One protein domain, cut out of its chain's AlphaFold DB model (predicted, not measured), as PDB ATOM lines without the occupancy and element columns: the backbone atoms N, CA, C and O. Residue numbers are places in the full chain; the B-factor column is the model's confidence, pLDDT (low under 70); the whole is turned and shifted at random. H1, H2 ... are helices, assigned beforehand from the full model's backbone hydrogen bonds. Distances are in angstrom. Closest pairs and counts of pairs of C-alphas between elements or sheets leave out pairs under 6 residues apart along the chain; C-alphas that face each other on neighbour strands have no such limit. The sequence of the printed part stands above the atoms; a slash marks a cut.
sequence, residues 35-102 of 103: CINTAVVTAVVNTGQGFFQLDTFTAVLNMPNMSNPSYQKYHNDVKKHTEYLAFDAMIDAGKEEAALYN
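What this domain is: This is residues 35 to 102 of the 103 residues of an uncharacterized protein of Acyrthosiphon pisum (UniProt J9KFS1). One long helix, H3, makes the longest axis; two short helices, H1 and H2, gather near its first part as a small head, and residues 83 to 102 stick out from it as a free arm. H1 crosses H3 steeply and packs on its residues 71 to 78, while H2 is near both without clearly touching either. The printed part has 68 residues, with three named helices in the order H1, H2, H3 and no named strand, and its class is all helix. It is only just extended, close to loose, with a radius of gyration of the C-alphas of 16.9 A, and it spans 58 by 19 by 18 A.

How they stand to each other: H3, residues 68 to 101, touches H1, residues 36 to 46, with its residues 71 to 78 alone; the closest C-alphas are those of Thr 38 and Tyr 74, 5.8 A apart. They run the same way at a steep tilt of 55 degrees. H2, residues 51 to 60, is close to H3 but not clearly touching it, the closest C-alphas being those of Phe 51 and Asn 68, 6.7 A apart. These two run opposite ways at a steep tilt of 61 degrees. H2 is also close to H1 but not clearly touching it, with the C-alphas of Val 44 and Leu 54 closest at 7.0 A. In H1, H2 and H3 every O i to N i+4 pair is within hydrogen-bond range.

Where its parts are: H3 is 47.8 A from first to last C-alpha, from C-alpha 68 at (197.926, 185.878, 96.061) to C-alpha 101 at (153.288, 192.915, 111.762). H1 is 15.1 A long and begins with C-alpha 36 at (191.310, 172.545, 102.063). H2 is 14.4 A long.

The domain as a whole: The C-alphas farthest apart are those of Asn 62 and Asn 102, 58.3 A. Without the free stretch the body spans 31 by 19 by 17 A. The link from H1 to H2 is tight, and that from H2 to H3 is short. The printed part has no cut, and no printed residue is under 70 in pLDDT.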
ATOM      1  N   CYS A  35     186.843 171.628 100.401       89.81
ATOM      2  CA  CYS A  35     188.243 171.460 100.003       89.81
ATOM      3  C   CYS A  35     189.189 172.367 100.798       89.81
ATOM      4  O   CYS A  35     188.849 173.516 101.084       89.81
ATOM      5  N   ILE A  36     190.401 171.888 101.106       93.06
ATOM      6  CA  ILE A  36     191.310 172.545 102.063       93.06
ATOM      7  C   ILE A  36     191.589 174.019 101.743       93.06
ATOM      8  O   ILE A  36     191.566 174.859 102.639       93.06
ATOM      9  N   ASN A  37     191.807 174.367 100.473       94.06
ATOM     10  CA  ASN A  37     192.092 175.751 100.092       94.06
ATOM     11  C   ASN A  37     190.878 176.659 100.317       94.06
ATOM     12  O   ASN A  37     191.031 177.756 100.853       94.06
ATOM     13  N   THR A  38     189.680 176.191  99.961       94.31
ATOM     14  CA  THR A  38     188.432 176.909 100.237       94.31
ATOM     15  C   THR A  38     188.212 177.023 101.741       94.31
ATOM     16  O   THR A  38     187.907 178.105 102.216       94.31
ATOM     17  N   ALA A  39     188.448 175.956 102.510       94.19
ATOM     18  CA  ALA A  39     188.279 175.961 103.961       94.19
ATOM     19  C   ALA A  39     189.189 176.992 104.649       94.19
ATOM     20  O   ALA A  39     188.720 177.767 105.484       94.19
ATOM     21  N   VAL A  40     190.469 177.050 104.262       95.88
ATOM     22  CA  VAL A  40     191.415 178.045 104.791       95.88
ATOM     23  C   VAL A  40     190.968 179.462 104.442       95.88
ATOM     24  O   VAL A  40     190.937 180.324 105.318       95.88
ATOM     25  N   VAL A  41     190.584 179.718 103.189       96.81
ATOM     26  CA  VAL A  41     190.153 181.058 102.773       96.81
ATOM     27  C   VAL A  41     188.842 181.463 103.446       96.81
ATOM     28  O   VAL A  41     188.743 182.590 103.919       96.81
ATOM     29  N   THR A  42     187.881 180.551 103.597       95.56
ATOM     30  CA  THR A  42     186.656 180.784 104.371       95.56
ATOM     31  C   THR A  42     186.973 181.151 105.819       95.56
ATOM     32  O   THR A  42     186.402 182.103 106.338       95.56
ATOM     33  N   ALA A  43     187.907 180.456 106.475       96.06
ATOM     34  CA  ALA A  43     188.302 180.780 107.846       96.06
ATOM     35  C   ALA A  43     188.940 182.178 107.954       96.06
ATOM     36  O   ALA A  43     188.620 182.946 108.863       96.06
ATOM     37  N   VAL A  44     189.805 182.534 107.000       97.38
ATOM     38  CA  VAL A  44     190.426 183.866 106.913       97.38
ATOM     39  C   VAL A  44     189.365 184.951 106.714       97.38
ATOM     40  O   VAL A  44     189.341 185.926 107.459       97.38
ATOM     41  N   VAL A  45     188.432 184.760 105.777       96.25
ATOM     42  CA  VAL A  45     187.340 185.712 105.514       96.25
ATOM     43  C   VAL A  45     186.415 185.851 106.728       96.25
ATOM     44  O   VAL A  45     186.136 186.970 107.154       96.25
ATOM     45  N   ASN A  46     186.005 184.741 107.345       94.12
ATOM     46  CA  ASN A  46     185.104 184.741 108.506       94.12
ATOM     47  C   ASN A  46     185.721 185.389 109.754       94.12
ATOM     48  O   ASN A  46     184.997 185.815 110.649       94.12
ATOM     49  N   THR A  47     187.050 185.475 109.822       96.06
ATOM     50  CA  THR A  47     187.773 186.167 110.900       96.06
ATOM     51  C   THR A  47     188.138 187.612 110.544       96.06
ATOM     52  O   THR A  47     188.875 188.263 111.289       96.06
ATOM     53  N   GLY A  48     187.632 188.134 109.419       95.38
ATOM     54  CA  GLY A  48     187.894 189.497 108.952       95.38
ATOM     55  C   GLY A  48     189.328 189.716 108.461       95.38
ATOM     56  O   GLY A  48     189.804 190.849 108.431       95.38
ATOM     57  N   GLN A  49     190.041 188.644 108.117       97.50
ATOM     58  CA  GLN A  49     191.441 188.680 107.710       97.50
ATOM     59  C   GLN A  49     191.599 188.645 106.183       97.50
ATOM     60  O   GLN A  49     190.672 188.347 105.428       97.50
ATOM     61  N   GLY A  50     192.808 188.969 105.722       97.31
ATOM     62  CA  GLY A  50     193.177 188.983 104.310       97.31
ATOM     63  C   GLY A  50     194.396 188.117 103.993       97.31
ATOM     64  O   GLY A  50     194.955 187.427 104.847       97.31
ATOM     65  N   PHE A  51     194.839 188.201 102.735       98.00
ATOM     66  CA  PHE A  51     195.996 187.458 102.230       98.00
ATOM     67  C   PHE A  51     197.263 187.692 103.065       98.00
ATOM     68  O   PHE A  51     197.938 186.732 103.419       98.00
ATOM     69  N   PHE A  52     197.576 188.945 103.409       98.00
ATOM     70  CA  PHE A  52     198.800 189.281 104.148       98.00
ATOM     71  C   PHE A  52     198.832 188.665 105.551       98.00
ATOM     72  O   PHE A  52     199.882 188.215 106.010       98.00
ATOM     73  N   GLN A  53     197.685 188.609 106.229       98.25
ATOM     74  CA  GLN A  53     197.589 187.975 107.541       98.25
ATOM     75  C   GLN A  53     197.708 186.454 107.440       98.25
ATOM     76  O   GLN A  53     198.406 185.854 108.252       98.25
ATOM     77  N   LEU A  54     197.122 185.835 106.408       97.75
ATOM     78  CA  LEU A  54     197.339 184.416 106.120       97.75
ATOM     79  C   LEU A  54     198.817 184.114 105.811       97.75
ATOM     80  O   LEU A  54     199.364 183.121 106.291       97.75
ATOM     81  N   ASP A  55     199.479 184.981 105.047       97.62
ATOM     82  CA  ASP A  55     200.896 184.843 104.706       97.62
ATOM     83  C   ASP A  55     201.792 184.944 105.944       97.62
ATOM     84  O   ASP A  55     202.661 184.106 106.167       97.62
ATOM     85  N   THR A  56     201.493 185.895 106.827       98.06
ATOM     86  CA  THR A  56     202.183 186.031 108.116       98.06
ATOM     87  C   THR A  56     201.965 184.799 108.997       98.06
ATOM     88  O   THR A  56     202.918 184.241 109.537       98.06
ATOM     89  N   PHE A  57     200.718 184.340 109.122       97.44
ATOM     90  CA  PHE A  57     200.364 183.177 109.935       97.44
ATOM     91  C   PHE A  57     201.085 181.907 109.467       97.44
ATOM     92  O   PHE A  57     201.673 181.179 110.264       97.44
ATOM     93  N   THR A  58     201.090 181.660 108.158       96.12
ATOM     94  CA  THR A  58     201.767 180.492 107.579       96.12
ATOM     95  C   THR A  58     203.285 180.576 107.673       96.12
ATOM     96  O   THR A  58     203.921 179.555 107.934       96.12
ATOM     97  N   ALA A  59     203.871 181.771 107.555       96.19
ATOM     98  CA  ALA A  59     205.297 181.977 107.781       96.19
ATOM     99  C   ALA A  59     205.711 181.622 109.221       96.19
ATOM    100  O   ALA A  59     206.717 180.940 109.409       96.19
ATOM    101  N   VAL A  60     204.909 182.001 110.227       97.69
ATOM    102  CA  VAL A  60     205.148 181.639 111.640       97.69
ATOM    103  C   VAL A  60     205.140 180.123 111.844       97.69
ATOM    104  O   VAL A  60     205.958 179.593 112.590       97.69
ATOM    105  N   LEU A  61     204.251 179.412 111.150       96.00
ATOM    106  CA  LEU A  61     204.161 177.952 111.210       96.00
ATOM    107  C   LEU A  61     205.171 177.230 110.306       96.00
ATOM    108  O   LEU A  61     205.176 176.001 110.264       96.00
ATOM    109  N   ASN A  62     206.012 177.966 109.570       94.44
ATOM    110  CA  ASN A  62     206.892 177.423 108.535       94.44
ATOM    111  C   ASN A  62     206.133 176.554 107.504       94.44
ATOM    112  O   ASN A  62     206.612 175.514 107.048       94.44
ATOM    113  N   MET A  63     204.916 176.975 107.152       91.31
ATOM    114  CA  MET A  63     204.052 176.316 106.176       91.31
ATOM    115  C   MET A  63     204.043 177.092 104.852       91.31
ATOM    116  O   MET A  63     203.988 178.322 104.856       91.31
ATOM    117  N   PRO A  64     204.069 176.417 103.689       90.81
ATOM    118  CA  PRO A  64     203.931 177.099 102.412       90.81
ATOM    119  C   PRO A  64     202.505 177.633 102.235       90.81
ATOM    120  O   PRO A  64     201.538 176.880 102.318       90.81
ATOM    121  N   ASN A  65     202.388 178.919 101.916       93.50
ATOM    122  CA  ASN A  65     201.116 179.535 101.555       93.50
ATOM    123  C   ASN A  65     200.767 179.330 100.066       93.50
ATOM    124  O   ASN A  65     201.615 178.986  99.229       93.50
ATOM    125  N   MET A  66     199.509 179.601  99.721       94.19
ATOM    126  CA  MET A  66     199.072 179.820  98.345       94.19
ATOM    127  C   MET A  66     199.566 181.163  97.798       94.19
ATOM    128  O   MET A  66     199.891 182.082  98.542       94.19
ATOM    129  N   SER A  67     199.606 181.295  96.472       94.81
ATOM    130  CA  SER A  67     199.906 182.586  95.843       94.81
ATOM    131  C   SER A  67     198.740 183.566  96.015       94.81
ATOM    132  O   SER A  67     197.591 183.130  96.083       94.81
ATOM    133  N   ASN A  68     199.000 184.879  96.007       96.38
ATOM    134  CA  ASN A  68     197.926 185.878  96.061       96.38
ATOM    135  C   ASN A  68     196.880 185.685  94.938       96.38
ATOM    136  O   ASN A  68     195.697 185.652  95.253       96.38
ATOM    137  N   PRO A  69     197.244 185.441  93.658       96.44
ATOM    138  CA  PRO A  69     196.247 185.127  92.629       96.44
ATOM    139  C   PRO A  69     195.368 183.914  92.966       96.44
ATOM    140  O   PRO A  69     194.159 183.942  92.743       96.44
ATOM    141  N   SER A  70     195.956 182.853  93.531       95.69
ATOM    142  CA  SER A  70     195.196 181.684  93.992       95.69
ATOM    143  C   SER A  70     194.256 182.048  95.139       95.69
ATOM    144  O   SER A  70     193.092 181.669  95.098       95.69
ATOM    145  N   TYR A  71     194.732 182.825  96.115       97.38
ATOM    146  CA  TYR A  71     193.910 183.327  97.214       97.38
ATOM    147  C   TYR A  71     192.721 184.136  96.705       97.38
ATOM    148  O   TYR A  71     191.596 183.852  97.093       97.38
ATOM    149  N   GLN A  72     192.941 185.087  95.791       97.81
ATOM    150  CA  GLN A  72     191.864 185.913  95.238       97.81
ATOM    151  C   GLN A  72     190.812 185.076  94.506       97.81
ATOM    152  O   GLN A  72     189.626 185.378  94.590       97.81
ATOM    153  N   LYS A  73     191.220 183.995  93.829       96.56
ATOM    154  CA  LYS A  73     190.274 183.058  93.214       96.56
ATOM    155  C   LYS A  73     189.342 182.446  94.267       96.56
ATOM    156  O   LYS A  73     188.133 182.609  94.164       96.56
ATOM    157  N   TYR A  74     189.903 181.806  95.295       96.31
ATOM    158  CA  TYR A  74     189.107 181.191  96.363       96.31
ATOM    159  C   TYR A  74     188.302 182.226  97.158       96.31
ATOM    160  O   TYR A  74     187.170 181.956  97.539       96.31
ATOM    161  N   HIS A  75     188.852 183.421  97.374       97.44
ATOM    162  CA  HIS A  75     188.156 184.518  98.041       97.44
ATOM    163  C   HIS A  75     186.914 184.925  97.253       97.44
ATOM    164  O   HIS A  75     185.847 185.065  97.837       97.44
ATOM    165  N   ASN A  76     187.034 185.110  95.936       97.44
ATOM    166  CA  ASN A  76     185.904 185.481  95.088       97.44
ATOM    167  C   ASN A  76     184.830 184.388  95.060       97.44
ATOM    168  O   ASN A  76     183.644 184.710  95.087       97.44
ATOM    169  N   ASP A  77     185.237 183.117  95.055       95.50
ATOM    170  CA  ASP A  77     184.308 181.988  95.145       95.50
ATOM    171  C   ASP A  77     183.545 182.014  96.485       95.50
ATOM    172  O   ASP A  77     182.314 181.972  96.495       95.50
ATOM    173  N   VAL A  78     184.252 182.171  97.613       95.38
ATOM    174  CA  VAL A  78     183.644 182.309  98.950       95.38
ATOM    175  C   VAL A  78     182.708 183.512  99.001       95.38
ATOM    176  O   VAL A  78     181.551 183.363  99.383       95.38
ATOM    177  N   LYS A  79     183.167 184.682  98.545       95.62
ATOM    178  CA  LYS A  79     182.384 185.920  98.495       95.62
ATOM    179  C   LYS A  79     181.067 185.717  97.750       95.62
ATOM    180  O   LYS A  79     180.023 186.085  98.271       95.62
ATOM    181  N   LYS A  80     181.101 185.097  96.568       95.94
ATOM    182  CA  LYS A  80     179.900 184.836  95.765       95.94
ATOM    183  C   LYS A  80     178.887 183.970  96.522       95.94
ATOM    184  O   LYS A  80     177.690 184.243  96.475       95.94
ATOM    185  N   HIS A  81     179.353 182.933  97.215       92.56
ATOM    186  CA  HIS A  81     178.480 182.093  98.037       92.56
ATOM    187  C   HIS A  81     177.923 182.852  99.245       92.56
ATOM    188  O   HIS A  81     176.738 182.729  99.543       92.56
ATOM    189  N   THR A  82     178.743 183.668  99.904       94.00
ATOM    190  CA  THR A  82     178.307 184.514 101.018       94.00
ATOM    191  C   THR A  82     177.256 185.532 100.580       94.00
ATOM    192  O   THR A  82     176.257 185.685 101.269       94.00
ATOM    193  N   GLU A  83     177.436 186.192  99.434       95.50
ATOM    194  CA  GLU A  83     176.467 187.148  98.880       95.50
ATOM    195  C   GLU A  83     175.118 186.485  98.586       95.50
ATOM    196  O   GLU A  83     174.077 187.029  98.948       95.50
ATOM    197  N   TYR A  84     175.137 185.292  97.986       96.25
ATOM    198  CA  TYR A  84     173.928 184.507  97.732       96.25
ATOM    199  C   TYR A  84     173.183 184.176  99.035       96.25
ATOM    200  O   TYR A  84     171.996 184.464  99.161       96.25
ATOM    201  N   LEU A  85     173.893 183.637 100.031       95.12
ATOM    202  CA  LEU A  85     173.297 183.277 101.320       95.12
ATOM    203  C   LEU A  85     172.790 184.502 102.088       95.12
ATOM    204  O   LEU A  85     171.755 184.432 102.743       95.12
ATOM    205  N   ALA A  86     173.503 185.627 102.005       96.06
ATOM    206  CA  ALA A  86     173.080 186.875 102.622       96.06
ATOM    207  C   ALA A  86     171.786 187.401 101.986       96.06
ATOM    208  O   ALA A  86     170.905 187.861 102.706       96.06
ATOM    209  N   PHE A  87     171.651 187.306 100.662       97.62
ATOM    210  CA  PHE A  87     170.436 187.715  99.964       97.62
ATOM    211  C   PHE A  87     169.229 186.844 100.336       97.62
ATOM    212  O   PHE A  87     168.172 187.382 100.666       97.62
ATOM    213  N   ASP A  88     169.396 185.519 100.364       97.75
ATOM    214  CA  ASP A  88     168.339 184.597 100.799       97.75
ATOM    215  C   ASP A  88     167.917 184.882 102.251       97.75
ATOM    216  O   ASP A  88     166.727 184.993 102.547       97.75
ATOM    217  N   ALA A  89     168.886 185.111 103.144       97.56
ATOM    218  CA  ALA A  89     168.610 185.473 104.533       97.56
ATOM    219  C   ALA A  89     167.851 186.806 104.661       97.56
ATOM    220  O   ALA A  89     166.968 186.925 105.506       97.56
ATOM    221  N   MET A  90     168.153 187.804 103.819       97.50
ATOM    222  CA  MET A  90     167.408 189.070 103.787       97.50
ATOM    223  C   MET A  90     165.956 188.870 103.339       97.50
ATOM    224  O   MET A  90     165.054 189.493 103.897       97.50
ATOM    225  N   ILE A  91     165.716 188.002 102.351       97.56
ATOM    226  CA  ILE A  91     164.357 187.663 101.907       97.56
ATOM    227  C   ILE A  91     163.576 187.004 103.044       97.56
ATOM    228  O   ILE A  91     162.424 187.365 103.287       97.56
ATOM    229  N   ASP A  92     164.179 186.035 103.727       97.31
ATOM    230  CA  ASP A  92     163.508 185.302 104.796       97.31
ATOM    231  C   ASP A  92     163.236 186.189 106.016       97.31
ATOM    232  O   ASP A  92     162.122 186.156 106.539       97.31
ATOM    233  N   ALA A  93     164.175 187.069 106.380       96.69
ATOM    234  CA  ALA A  93     163.944 188.098 107.391       96.69
ATOM    235  C   ALA A  93     162.766 189.015 107.011       96.69
ATOM    236  O   ALA A  93     161.902 189.283 107.840       96.69
ATOM    237  N   GLY A  94     162.663 189.428 105.742       96.25
ATOM    238  CA  GLY A  94     161.538 190.240 105.271       96.25
ATOM    239  C   GLY A  94     160.180 189.531 105.373       96.25
ATOM    240  O   GLY A  94     159.176 190.157 105.711       96.25
ATOM    241  N   LYS A  95     160.127 188.214 105.120       96.44
ATOM    242  CA  LYS A  95     158.901 187.415 105.315       96.44
ATOM    243  C   LYS A  95     158.532 187.302 106.794       96.44
ATOM    244  O   LYS A  95     157.352 187.376 107.128       96.44
ATOM    245  N   GLU A  96     159.525 187.103 107.660       95.94
ATOM    246  CA  GLU A  96     159.328 187.042 109.109       95.94
ATOM    247  C   GLU A  96     158.794 188.377 109.643       95.94
ATOM    248  O   GLU A  96     157.794 188.395 110.359       95.94
ATOM    249  N   GLU A  97     159.380 189.500 109.223       94.62
ATOM    250  CA  GLU A  97     158.911 190.841 109.582       94.62
ATOM    251  C   GLU A  97     157.467 191.088 109.123       94.62
ATOM    252  O   GLU A  97     156.647 191.559 109.912       94.62
ATOM    253  N   ALA A  98     157.111 190.718 107.887       94.88
ATOM    254  CA  ALA A  98     155.736 190.850 107.397       94.88
ATOM    255  C   ALA A  98     154.737 190.040 108.246       94.88
ATOM    256  O   ALA A  98     153.688 190.559 108.637       94.88
ATOM    257  N   ALA A  99     155.091 188.798 108.598       94.62
ATOM    258  CA  ALA A  99     154.264 187.939 109.441       94.62
ATOM    259  C   ALA A  99     154.116 188.476 110.877       94.62
ATOM    260  O   ALA A  99     153.036 188.368 111.457       94.62
ATOM    261  N   LEU A 100     155.166 189.081 111.448       94.00
ATOM    262  CA  LEU A 100     155.123 189.681 112.786       94.00
ATOM    263  C   LEU A 100     154.184 190.894 112.864       94.00
ATOM    264  O   LEU A 100     153.542 191.100 113.895       94.00
ATOM    265  N   TYR A 101     154.090 191.686 111.793       89.12
ATOM    266  CA  TYR A 101     153.288 192.915 111.762       89.12
ATOM    267  C   TYR A 101     151.926 192.773 111.058       89.12
ATOM    268  O   TYR A 101     151.220 193.773 110.929       89.12
ATOM    269  N   ASN A 102     151.516 191.556 110.665       78.69
ATOM    270  CA  ASN A 102     150.288 191.286 109.894       78.69
ATOM    271  C   ASN A 102     150.154 192.174 108.635       78.69
ATOM    272  O   ASN A 102     149.061 192.670 108.342       78.69
TER     273      ASN A 102